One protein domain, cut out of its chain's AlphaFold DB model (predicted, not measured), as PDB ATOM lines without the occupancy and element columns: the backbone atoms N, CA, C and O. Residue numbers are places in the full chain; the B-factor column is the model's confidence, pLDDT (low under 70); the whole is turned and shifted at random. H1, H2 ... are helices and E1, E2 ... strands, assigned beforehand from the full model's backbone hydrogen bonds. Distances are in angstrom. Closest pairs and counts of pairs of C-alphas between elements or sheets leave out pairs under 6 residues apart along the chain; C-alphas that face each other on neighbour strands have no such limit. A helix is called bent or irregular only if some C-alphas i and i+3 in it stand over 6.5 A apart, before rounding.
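Overview. This is residues 42 to 130 of the 130 residues of an uncharacterized protein of Pedobacter rhizosphaerae (UniProt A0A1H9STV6). One antiparallel sheet of five strands, strongly twisted, curls round the long helix H2, which packs on one face of it. The short helix H1 lies off one end of this body, away from H2, and the first residue in front of it, Lys 42, is at one end of the longest axis. The printed part has 89 residues with two named helices and five named strands, in the order H1 E1 E2 E3 E4 E5 H2; the sheet runs E1 E2 E3 E4 E5, and the class is mixed, helices and strands. The whole is compact, with a radius of gyration of the C-alphas of 12.6 A, and only just elongated, spanning 39 by 25 by 23 A.

Arrangement. H1, residues 43 to 51, is not on the sheet; its closest C-alpha to E2, residues 69 to 75, is that of Glu 51, 7.9 A from that of Ala 75. E1, residues 58 to 62, is an edge strand and forms a hairpin with E2, with N 60 and O 71 within hydrogen-bond range at 2.8 A. E2 and E3, residues 80 to 84, form the next hairpin, with N 74 and O 82 at 2.8 A. E3 forms a hairpin with E4, residues 90 to 97, with N 81 and O 94 at 2.8 A. E4 and the other edge strand, E5, residues 100 to 106, form the last hairpin, with N 95 and O 102 at 2.9 A. The five strands make a meander, each the antiparallel neighbour of the one before. H2, residues 113 to 129, is on the sheet in a two-layer arrangement, a helix on one face of a sheet. The closest C-alphas of H2 and E4 are those of Pro 113 and Ile 91, 5.7 A apart; those of H2 and E1 are Ser 119 and Ile 62, 6.5 A. E3 and H2 are near each other, while H1 and H2 are apart. In H1 every O i to N i+4 pair is within hydrogen-bond range; in H2 10 of 13 are.

Along the chain. H1 begins at C-alpha 43, (116.542, 127.997, 91.957). E2 is 18.2 A long, E4, the longest strand by residues, 20.7 A, and E5 17.5 A; E1 and E3 have five residues each. H2, 25.0 A long, ends at C-alpha 129, (103.999, 122.827, 90.082). It is irregular, with C-alphas 115 and 118 7.1 A apart, and has a kink of 31 degrees near residue 120.

Size, cuts and confidence. The C-alphas farthest apart, those of Lys 42 and Pro 67, are 39.0 A apart. The printed part has no cut and no long link, and it ends at the chain's last residue, 130. The mean pLDDT of the printed part is 78.9; residues 42 to 57 and residue 130 are under 70, and the mean of H1 is 49.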
ATOM      1  N   LYS A  42     117.096 132.371  91.334       45.00
ATOM      2  CA  LYS A  42     115.805 131.710  91.071       45.00
ATOM      3  C   LYS A  42     115.683 130.243  91.517       45.00
ATOM      4  O   LYS A  42     114.589 129.910  91.964       45.00
ATOM      5  N   PRO A  43     116.710 129.369  91.465       46.69
ATOM      6  CA  PRO A  43     116.542 127.997  91.957       46.69
ATOM      7  C   PRO A  43     116.496 127.913  93.494       46.69
ATOM      8  O   PRO A  43     115.723 127.127  94.030       46.69
ATOM      9  N   LEU A  44     117.225 128.788  94.202       47.59
ATOM     10  CA  LEU A  44     117.283 128.799  95.673       47.59
ATOM     11  C   LEU A  44     115.943 129.133  96.348       47.59
ATOM     12  O   LEU A  44     115.653 128.616  97.421       47.59
ATOM     13  N   MET A  45     115.100 129.958  95.718       49.38
ATOM     14  CA  MET A  45     113.798 130.308  96.292       49.38
ATOM     15  C   MET A  45     112.808 129.139  96.270       49.38
ATOM     16  O   MET A  45     112.033 129.005  97.206       49.38
ATOM     17  N   VAL A  46     112.833 128.275  95.250       49.84
ATOM     18  CA  VAL A  46     111.919 127.118  95.190       49.84
ATOM     19  C   VAL A  46     112.290 126.089  96.258       49.84
ATOM     20  O   VAL A  46     111.407 125.562  96.927       49.84
ATOM     21  N   GLU A  47     113.588 125.854  96.461       48.34
ATOM     22  CA  GLU A  47     114.101 124.933  97.481       48.34
ATOM     23  C   GLU A  47     113.812 125.445  98.906       48.34
ATOM     24  O   GLU A  47     113.298 124.690  99.729       48.34
ATOM     25  N   GLN A  48     114.023 126.743  99.177       47.12
ATOM     26  CA  GLN A  48     113.738 127.353 100.488       47.12
ATOM     27  C   GLN A  48     112.239 127.500 100.798       47.12
ATOM     28  O   GLN A  48     111.835 127.357 101.950       47.12
ATOM     29  N   ILE A  49     111.387 127.760  99.799       51.19
ATOM     30  CA  ILE A  49     109.925 127.770  99.991       51.19
ATOM     31  C   ILE A  49     109.418 126.351 100.320       51.19
ATOM     32  O   ILE A  49     108.432 126.200 101.043       51.19
ATOM     33  N   PHE A  50     110.120 125.313  99.855       50.72
ATOM     34  CA  PHE A  50     109.771 123.914 100.102       50.72
ATOM     35  C   PHE A  50     110.190 123.381 101.472       50.72
ATOM     36  O   PHE A  50     109.450 122.570 102.032       50.72
ATOM     37  N   GLU A  51     111.310 123.848 102.037       49.94
ATOM     38  CA  GLU A  51     111.696 123.502 103.416       49.94
ATOM     39  C   GLU A  51     110.566 123.820 104.413       49.94
ATOM     40  O   GLU A  51     110.314 123.041 105.328       49.94
ATOM     41  N   ASN A  52     109.800 124.888 104.159       47.16
ATOM     42  CA  ASN A  52     108.646 125.270 104.977       47.16
ATOM     43  C   ASN A  52     107.339 124.525 104.637       47.16
ATOM     44  O   ASN A  52     106.379 124.611 105.400       47.16
ATOM     45  N   HIS A  53     107.256 123.805 103.509       49.44
ATOM     46  CA  HIS A  53     106.018 123.134 103.080       49.44
ATOM     47  C   HIS A  53     105.913 121.674 103.563       49.44
ATOM     48  O   HIS A  53     104.814 121.121 103.611       49.44
ATOM     49  N   PHE A  54     107.030 121.055 103.965       52.06
ATOM     50  CA  PHE A  54     107.093 119.640 104.358       52.06
ATOM     51  C   PHE A  54     107.622 119.388 105.781       52.06
ATOM     52  O   PHE A  54     108.196 118.339 106.058       52.06
ATOM     53  N   GLU A  55     107.329 120.270 106.739       52.00
ATOM     54  CA  GLU A  55     107.490 119.944 108.171       52.00
ATOM     55  C   GLU A  55     106.626 118.746 108.632       52.00
ATOM     56  O   GLU A  55     106.757 118.266 109.758       52.00
ATOM     57  N   LYS A  56     105.730 118.234 107.780       58.00
ATOM     58  CA  LYS A  56     104.782 117.171 108.121       58.00
ATOM     59  C   LYS A  56     105.039 115.911 107.306       58.00
ATOM     60  O   LYS A  56     104.977 115.926 106.079       58.00
ATOM     61  N   LEU A  57     105.241 114.806 108.025       66.12
ATOM     62  CA  LEU A  57     105.069 113.451 107.506       66.12
ATOM     63  C   LEU A  57     103.720 113.372 106.782       66.12
ATOM     64  O   LEU A  57     102.668 113.541 107.398       66.12
ATOM     65  N   LEU A  58     103.754 113.144 105.473       81.19
ATOM     66  CA  LEU A  58     102.558 113.085 104.641       81.19
ATOM     67  C   LEU A  58     102.226 111.619 104.362       81.19
ATOM     68  O   LEU A  58     103.039 110.913 103.774       81.19
ATOM     69  N   ALA A  59     101.037 111.163 104.753       83.56
ATOM     70  CA  ALA A  59     100.551 109.846 104.352       83.56
ATOM     71  C   ALA A  59     100.233 109.846 102.849       83.56
ATOM     72  O   ALA A  59      99.517 110.725 102.365       83.56
ATOM     73  N   ILE A  60     100.779 108.877 102.122       85.44
ATOM     74  CA  ILE A  60     100.621 108.717 100.678       85.44
ATOM     75  C   ILE A  60     100.350 107.261 100.324       85.44
ATOM     76  O   ILE A  60     100.843 106.345 100.979       85.44
ATOM     77  N   GLU A  61      99.602 107.065  99.249       87.31
ATOM     78  CA  GLU A  61      99.441 105.774  98.592       87.31
ATOM     79  C   GLU A  61     100.225 105.815  97.277       87.31
ATOM     80  O   GLU A  61     100.055 106.733  96.471       87.31
ATOM     81  N   ILE A  62     101.137 104.860  97.079       84.50
ATOM     82  CA  ILE A  62     101.998 104.807  95.895       84.50
ATOM     83  C   ILE A  62     101.773 103.491  95.163       84.50
ATOM     84  O   ILE A  62     101.876 102.407  95.739       84.50
ATOM     85  N   HIS A  63     101.527 103.591  93.862       82.69
ATOM     86  CA  HIS A  63     101.377 102.448  92.968       82.69
ATOM     87  C   HIS A  63     102.705 102.169  92.264       82.69
ATOM     88  O   HIS A  63     103.354 103.095  91.787       82.69
ATOM     89  N   GLY A  64     103.120 100.911  92.162       71.38
ATOM     90  CA  GLY A  64     104.376 100.556  91.497       71.38
ATOM     91  C   GLY A  64     104.278  99.200  90.829       71.38
ATOM     92  O   GLY A  64     104.705  98.212  91.411       71.38
ATOM     93  N   GLY A  65     103.636  99.142  89.657       70.56
ATOM     94  CA  GLY A  65     103.465  97.933  88.828       70.56
ATOM     95  C   GLY A  65     102.681  96.764  89.452       70.56
ATOM     96  O   GLY A  65     102.229  95.884  88.726       70.56
ATOM     97  N   GLY A  66     102.498  96.758  90.772       71.19
ATOM     98  CA  GLY A  66     101.792  95.763  91.572       71.19
ATOM     99  C   GLY A  66     100.917  96.423  92.650       71.19
ATOM    100  O   GLY A  66     100.373  97.502  92.399       71.19
ATOM    101  N   PRO A  67     100.737  95.796  93.831       74.94
ATOM    102  CA  PRO A  67      99.834  96.311  94.856       74.94
ATOM    103  C   PRO A  67     100.269  97.692  95.352       74.94
ATOM    104  O   PRO A  67     101.463  97.969  95.501       74.94
ATOM    105  N   ALA A  68      99.280  98.549  95.600       82.44
ATOM    106  CA  ALA A  68      99.499  99.862  96.181       82.44
ATOM    107  C   ALA A  68     100.080  99.728  97.591       82.44
ATOM    108  O   ALA A  68      99.717  98.816  98.340       82.44
ATOM    109  N   ILE A  69     100.990 100.631  97.945       85.06
ATOM    110  CA  ILE A  69     101.575 100.683  99.281       85.06
ATOM    111  C   ILE A  69     101.211 102.010  99.923       85.06
ATOM    112  O   ILE A  69     101.449 103.076  99.356       85.06
ATOM    113  N   ASN A  70     100.689 101.918 101.139       87.94
ATOM    114  CA  ASN A  70     100.483 103.062 102.007       87.94
ATOM    115  C   ASN A  70     101.779 103.348 102.779       87.94
ATOM    116  O   ASN A  70     102.335 102.464 103.438       87.94
ATOM    117  N   ALA A  71     102.272 104.574 102.661       89.88
ATOM    118  CA  ALA A  71     103.576 105.003 103.138       89.88
ATOM    119  C   ALA A  71     103.522 106.441 103.672       89.88
ATOM    120  O   ALA A  71     102.567 107.179 103.438       89.88
ATOM    121  N   TYR A  72     104.574 106.860 104.366       89.75
ATOM    122  CA  TYR A  72     104.821 108.250 104.711       89.75
ATOM    123  C   TYR A  72     105.898 108.844 103.817       89.75
ATOM    124  O   TYR A  72     106.960 108.253 103.628       89.75
ATOM    125  N   LEU A  73     105.655 110.051 103.328       89.75
ATOM    126  CA  LEU A  73     106.674 110.898 102.737       89.75
ATOM    127  C   LEU A  73     107.259 111.809 103.813       89.75
ATOM    128  O   LEU A  73     106.532 112.545 104.481       89.75
ATOM    129  N   ASN A  74     108.576 111.771 103.956       87.69
ATOM    130  CA  ASN A  74     109.345 112.623 104.847       87.69
ATOM    131  C   ASN A  74     110.322 113.455 104.013       87.69
ATOM    132  O   ASN A  74     111.262 112.897 103.440       87.69
ATOM    133  N   ALA A  75     110.108 114.767 103.930       85.50
ATOM    134  CA  ALA A  75     111.084 115.654 103.311       85.50
ATOM    135  C   ALA A  75     112.154 116.040 104.333       85.50
ATOM    136  O   ALA A  75     111.871 116.372 105.482       85.50
ATOM    137  N   LYS A  76     113.407 115.989 103.907       84.56
ATOM    138  CA  LYS A  76     114.563 116.365 104.710       84.56
ATOM    139  C   LYS A  76     115.051 117.741 104.284       84.56
ATOM    140  O   LYS A  76     115.020 118.079 103.107       84.56
ATOM    141  N   VAL A  77     115.638 118.458 105.240       77.88
ATOM    142  CA  VAL A  77     116.279 119.774 105.045       77.88
ATOM    143  C   VAL A  77     117.334 119.743 103.930       77.88
ATOM    144  O   VAL A  77     117.532 120.693 103.198       77.88
ATOM    145  N   ASN A  78     117.986 118.603 103.705       78.25
ATOM    146  CA  ASN A  78     118.959 118.448 102.620       78.25
ATOM    147  C   ASN A  78     118.324 118.279 101.212       78.25
ATOM    148  O   ASN A  78     118.990 117.773 100.303       78.25
ATOM    149  N   GLY A  79     117.032 118.584 101.051       77.94
ATOM    150  CA  GLY A  79     116.281 118.453  99.799       77.94
ATOM    151  C   GLY A  79     116.016 117.011  99.350       77.94
ATOM    152  O   GLY A  79     115.670 116.785  98.189       77.94
ATOM    153  N   SER A  80     116.220 116.016 100.222       87.56
ATOM    154  CA  SER A  80     115.839 114.623  99.944       87.56
ATOM    155  C   SER A  80     114.429 114.309 100.435       87.56
ATOM    156  O   SER A  80     113.943 114.880 101.406       87.56
ATOM    157  N   TYR A  81     113.784 113.367  99.758       89.12
ATOM    158  CA  TYR A  81     112.437 112.901 100.037       89.12
ATOM    159  C   TYR A  81     112.497 111.405 100.299       89.12
ATOM    160  O   TYR A  81     112.840 110.620  99.415       89.12
ATOM    161  N   GLN A  82     112.180 111.021 101.529       91.25
ATOM    162  CA  GLN A  82     112.183 109.641 101.988       91.25
ATOM    163  C   GLN A  82     110.761 109.100 102.002       91.25
ATOM    164  O   GLN A  82     109.868 109.683 102.610       91.25
ATOM    165  N   VAL A  83     110.572 107.956 101.368       91.50
ATOM    166  CA  VAL A  83     109.365 107.146 101.459       91.50
ATOM    167  C   VAL A  83     109.596 106.096 102.529       91.50
ATOM    168  O   VAL A  83     110.508 105.275 102.420       91.50
ATOM    169  N   LEU A  84     108.770 106.124 103.563       91.00
ATOM    170  CA  LEU A  84     108.852 105.262 104.730       91.00
ATOM    171  C   LEU A  84     107.581 104.416 104.821       91.00
ATOM    172  O   LEU A  84     106.489 104.885 104.529       91.00
ATOM    173  N   THR A  85     107.695 103.177 105.270       89.69
ATOM    174  CA  THR A  85     106.534 102.398 105.727       89.69
ATOM    175  C   THR A  85     105.930 103.014 106.995       89.69
ATOM    176  O   THR A  85     106.569 103.834 107.658       89.69
ATOM    177  N   PHE A  86     104.721 102.589 107.381       85.44
ATOM    178  CA  PHE A  86     104.124 102.978 108.668       85.44
ATOM    179  C   PHE A  86     104.989 102.596 109.876       85.44
ATOM    180  O   PHE A  86     105.014 103.327 110.860       85.44
ATOM    181  N   ASP A  87     105.765 101.515 109.759       85.56
ATOM    182  CA  ASP A  87     106.725 101.071 110.776       85.56
ATOM    183  C   ASP A  87     108.027 101.901 110.777       85.56
ATOM    184  O   ASP A  87     108.978 101.581 111.489       85.56
ATOM    185  N   GLY A  88     108.121 102.936 109.935       84.81
ATOM    186  CA  GLY A  88     109.285 103.814 109.828       84.81
ATOM    187  C   GLY A  88     110.461 103.231 109.041       84.81
ATOM    188  O   GLY A  88     111.518 103.860 108.973       84.81
ATOM    189  N   LYS A  89     110.314 102.056 108.416       90.44
ATOM    190  CA  LYS A  89     111.363 101.475 107.561       90.44
ATOM    191  C   LYS A  89     111.419 102.185 106.216       90.44
ATOM    192  O   LYS A  89     110.374 102.423 105.610       90.44
ATOM    193  N   LEU A  90     112.627 102.461 105.733       91.38
ATOM    194  CA  LEU A  90     112.847 103.089 104.434       91.38
ATOM    195  C   LEU A  90     112.412 102.165 103.296       91.38
ATOM    196  O   LEU A  90     112.754 100.986 103.277       91.38
ATOM    197  N   ILE A  91     111.689 102.732 102.337       91.69
ATOM    198  CA  ILE A  91     111.405 102.121 101.041       91.69
ATOM    199  C   ILE A  91     112.361 102.725 100.014       91.69
ATOM    200  O   ILE A  91     113.171 102.016  99.431       91.69
ATOM    201  N   LEU A  92     112.306 104.044  99.821       93.12
ATOM    202  CA  LEU A  92     113.065 104.734  98.780       93.12
ATOM    203  C   LEU A  92     113.388 106.163  99.211       93.12
ATOM    204  O   LEU A  92     112.547 106.832  99.801       93.12
ATOM    205  N   GLU A  93     114.575 106.653  98.885       92.38
ATOM    206  CA  GLU A  93     114.970 108.044  99.087       92.38
ATOM    207  C   GLU A  93     115.373 108.670  97.760       92.38
ATOM    208  O   GLU A  93     116.264 108.170  97.065       92.38
ATOM    209  N   VAL A  94     114.754 109.795  97.423       92.31
ATOM    210  CA  VAL A  94     115.012 110.513  96.176       92.31
ATOM    211  C   VAL A  94     115.438 111.945  96.440       92.31
ATOM    212  O   VAL A  94     115.059 112.552  97.437       92.31
ATOM    213  N   ARG A  95     116.209 112.513  95.522       89.62
ATOM    214  CA  ARG A  95     116.585 113.927  95.540       89.62
ATOM    215  C   ARG A  95     116.484 114.491  94.132       89.62
ATOM    216  O   ARG A  95     116.839 113.809  93.171       89.62
ATOM    217  N   LYS A  96     116.027 115.734  94.007       84.94
ATOM    218  CA  LYS A  96     116.094 116.482  92.748       84.94
ATOM    219  C   LYS A  96     117.472 117.137  92.636       84.94
ATOM    220  O   LYS A  96     117.924 117.788  93.570       84.94
ATOM    221  N   ASN A  97     118.160 116.920  91.523       84.00
ATOM    222  CA  ASN A  97     119.397 117.603  91.154       84.00
ATOM    223  C   ASN A  97     119.191 118.385  89.842       84.00
ATOM    224  O   ASN A  97     118.098 118.389  89.273       84.00
ATOM    225  N   PHE A  98     120.245 119.029  89.334       78.38
ATOM    226  CA  PHE A  98     120.183 119.813  88.091       78.38
ATOM    227  C   PHE A  98     119.777 119.004  86.846       78.38
ATOM    228  O   PHE A  98     119.327 119.584  85.862       78.38
ATOM    229  N   SER A  99     119.950 117.682  86.872       81.00
ATOM    230  CA  SER A  99     119.646 116.768  85.767       81.00
ATOM    231  C   SER A  99     118.292 116.063  85.919       81.00
ATOM    232  O   SER A  99     117.859 115.398  84.983       81.00
ATOM    233  N   GLY A 100     117.622 116.203  87.067       82.81
ATOM    234  CA  GLY A 100     116.327 115.588  87.353       82.81
ATOM    235  C   GLY A 100     116.275 114.901  88.715       82.81
ATOM    236  O   GLY A 100     117.048 115.195  89.624       82.81
ATOM    237  N   TRP A 101     115.328 113.982  88.874       87.75
ATOM    238  CA  TRP A 101     115.202 113.175  90.086       87.75
ATOM    239  C   TRP A 101     116.150 111.989  90.050       87.75
ATOM    240  O   TRP A 101     116.233 111.279  89.050       87.75
ATOM    241  N   VAL A 102     116.818 111.744  91.169       89.75
ATOM    242  CA  VAL A 102     117.696 110.591  91.348       89.75
ATOM    243  C   VAL A 102     117.320 109.828  92.606       89.75
ATOM    244  O   VAL A 102     116.991 110.426  93.633       89.75
ATOM    245  N   VAL A 103     117.392 108.501  92.526       92.12
ATOM    246  CA  VAL A 103     117.360 107.640  93.709       92.12
ATOM    247  C   VAL A 103     118.708 107.764  94.403       92.12
ATOM    248  O   VAL A 103     119.754 107.527  93.805       92.12
ATOM    249  N   THR A 104     118.679 108.178  95.662       90.44
ATOM    250  CA  THR A 104     119.879 108.337  96.496       90.44
ATOM    251  C   THR A 104     120.088 107.151  97.425       90.44
ATOM    252  O   THR A 104     121.227 106.823  97.747       90.44
ATOM    253  N   ARG A 105     119.001 106.484  97.830       92.25
ATOM    254  CA  ARG A 105     119.049 105.292  98.671       92.25
ATOM    255  C   ARG A 105     117.832 104.408  98.434       92.25
ATOM    256  O   ARG A 105     116.706 104.895  98.357       92.25
ATOM    257  N   GLU A 106     118.065 103.106  98.383       93.19
ATOM    258  CA  GLU A 106     117.021 102.087  98.395       93.19
ATOM    259  C   GLU A 106     116.964 101.449  99.783       93.19
ATOM    260  O   GLU A 106     117.997 101.202 100.412       93.19
ATOM    261  N   GLY A 107     115.755 101.247 100.288       89.12
ATOM    262  CA  GLY A 107     115.513 100.514 101.519       89.12
ATOM    263  C   GLY A 107     115.121  99.065 101.249       89.12
ATOM    264  O   GLY A 107     114.759  98.688 100.142       89.12
ATOM    265  N   ASP A 108     115.181  98.240 102.283       89.06
ATOM    266  CA  ASP A 108     114.913  96.800 102.244       89.06
ATOM    267  C   ASP A 108     113.474  96.442 102.649       89.06
ATOM    268  O   ASP A 108     113.091  95.271 102.651       89.06
ATOM    269  N   ALA A 109     112.648  97.443 102.968       87.31
ATOM    270  CA  ALA A 109     111.270  97.236 103.404       87.31
ATOM    271  C   ALA A 109     110.382  96.580 102.331       87.31
ATOM    272  O   ALA A 109     109.358  95.982 102.660       87.31
ATOM    273  N   VAL A 110     110.761  96.688 101.053       85.75
ATOM    274  CA  VAL A 110     110.040  96.096  99.923       85.75
ATOM    275  C   VAL A 110     111.033  95.415  98.985       85.75
ATOM    276  O   VAL A 110     112.125  95.921  98.762       85.75
ATOM    277  N   LYS A 111     110.635  94.284  98.386       84.44
ATOM    278  CA  LYS A 111     111.494  93.486  97.487       84.44
ATOM    279  C   LYS A 111     112.036  94.260  96.281       84.44
ATOM    280  O   LYS A 111     113.090  93.898  95.775       84.44
ATOM    281  N   ASN A 112     111.303  95.259  95.789       86.19
ATOM    282  CA  ASN A 112     111.723  96.067  94.649       86.19
ATOM    283  C   ASN A 112     111.290  97.533  94.828       86.19
ATOM    284  O   ASN A 112     110.212  97.905  94.373       86.19
ATOM    285  N   PRO A 113     112.070  98.373  95.524       86.38
ATOM    286  CA  PRO A 113     111.673  99.749  95.824       86.38
ATOM    287  C   PRO A 113     111.624 100.674  94.603       86.38
ATOM    288  O   PRO A 113     110.820 101.606  94.556       86.38
ATOM    289  N   THR A 114     112.454 100.414  93.594       87.38
ATOM    290  CA  THR A 114     112.556 101.257  92.391       87.38
ATOM    291  C   THR A 114     111.287 101.255  91.547       87.38
ATOM    292  O   THR A 114     111.025 102.230  90.847       87.38
ATOM    293  N   GLN A 115     110.434 100.232  91.667       87.31
ATOM    294  CA  GLN A 115     109.148 100.188  90.963       87.31
ATOM    295  C   GLN A 115     108.204 101.341  91.355       87.31
ATOM    296  O   GLN A 115     107.308 101.692  90.593       87.31
ATOM    297  N   PHE A 116     108.406 101.945  92.532       85.38
ATOM    298  CA  PHE A 116     107.623 103.087  93.013       85.38
ATOM    299  C   PHE A 116     108.199 104.437  92.574       85.38
ATOM    300  O   PHE A 116     107.546 105.463  92.756       85.38
ATOM    301  N   PHE A 117     109.403 104.458  91.989       87.56
ATOM    302  CA  PHE A 117     110.131 105.686  91.672       87.56
ATOM    303  C   PHE A 117     109.360 106.599  90.715       87.56
ATOM    304  O   PHE A 117     109.214 107.788  90.986       87.56
ATOM    305  N   THR A 118     108.828 106.056  89.619       87.81
ATOM    306  CA  THR A 118     108.100 106.851  88.619       87.81
ATOM    307  C   THR A 118     106.842 107.486  89.206       87.81
ATOM    308  O   THR A 118     106.607 108.675  89.015       87.81
ATOM    309  N   SER A 119     106.052 106.723  89.961       87.12
ATOM    310  CA  SER A 119     104.830 107.229  90.594       87.12
ATOM    311  C   SER A 119     105.135 108.277  91.659       87.12
ATOM    312  O   SER A 119     104.463 109.305  91.723       87.12
ATOM    313  N   LEU A 120     106.188 108.052  92.452       87.50
ATOM    314  CA  LEU A 120     106.683 109.028  93.415       87.50
ATOM    315  C   LEU A 120     107.084 110.334  92.719       87.50
ATOM    316  O   LEU A 120     106.695 111.406  93.167       87.50
ATOM    317  N   LEU A 121     107.836 110.241  91.621       88.44
ATOM    318  CA  LEU A 121     108.279 111.389  90.839       88.44
ATOM    319  C   LEU A 121     107.093 112.191  90.310       88.44
ATOM    320  O   LEU A 121     107.064 113.402  90.488       88.44
ATOM    321  N   LEU A 122     106.106 111.528  89.704       87.69
ATOM    322  CA  LEU A 122     104.912 112.193  89.177       87.69
ATOM    323  C   LEU A 122     104.127 112.910  90.280       87.69
ATOM    324  O   LEU A 122     103.703 114.047  90.092       87.69
ATOM    325  N   MET A 123     103.967 112.270  91.440       86.31
ATOM    326  CA  MET A 123     103.308 112.872  92.600       86.31
ATOM    327  C   MET A 123     104.081 114.087  93.124       86.31
ATOM    328  O   MET A 123     103.479 115.120  93.417       86.31
ATOM    329  N   LEU A 124     105.402 113.960  93.262       85.56
ATOM    330  CA  LEU A 124     106.270 115.040  93.710       85.56
ATOM    331  C   LEU A 124     106.191 116.213  92.733       85.56
ATOM    332  O   LEU A 124     105.838 117.307  93.152       85.56
ATOM    333  N   GLU A 125     106.425 115.984  91.441       85.06
ATOM    334  CA  GLU A 125     106.316 116.998  90.385       85.06
ATOM    335  C   GLU A 125     104.941 117.679  90.396       85.06
ATOM    336  O   GLU A 125     104.870 118.903  90.438       85.06
ATOM    337  N   HIS A 126     103.845 116.922  90.479       82.44
ATOM    338  CA  HIS A 126     102.507 117.506  90.601       82.44
ATOM    339  C   HIS A 126     102.376 118.434  91.821       82.44
ATOM    340  O   HIS A 126     101.709 119.456  91.728       82.44
ATOM    341  N   ARG A 127     103.003 118.105  92.959       77.31
ATOM    342  CA  ARG A 127     103.024 118.974  94.149       77.31
ATOM    343  C   ARG A 127     103.987 120.161  94.042       77.31
ATOM    344  O   ARG A 127     103.810 121.118  94.780       77.31
ATOM    345  N   PHE A 128     105.015 120.105  93.196       71.69
ATOM    346  CA  PHE A 128     105.932 121.234  92.982       71.69
ATOM    347  C   PHE A 128     105.343 122.316  92.081       71.69
ATOM    348  O   PHE A 128     105.733 123.476  92.206       71.69
ATOM    349  N   TYR A 129     104.466 121.940  91.150       70.69
ATOM    350  CA  TYR A 129     103.999 122.827  90.082       70.69
ATOM    351  C   TYR A 129     102.511 123.212  90.174       70.69
ATOM    352  O   TYR A 129     102.059 123.976  89.322       70.69
ATOM    353  N   ASN A 130     101.784 122.744  91.196       56.28
ATOM    354  CA  ASN A 130     100.415 123.157  91.543       56.28
ATOM    355  C   ASN A 130     100.365 123.706  92.968       56.28
ATOM    356  O   ASN A 130      99.620 124.686  93.181       56.28
TER     357      ASN A 130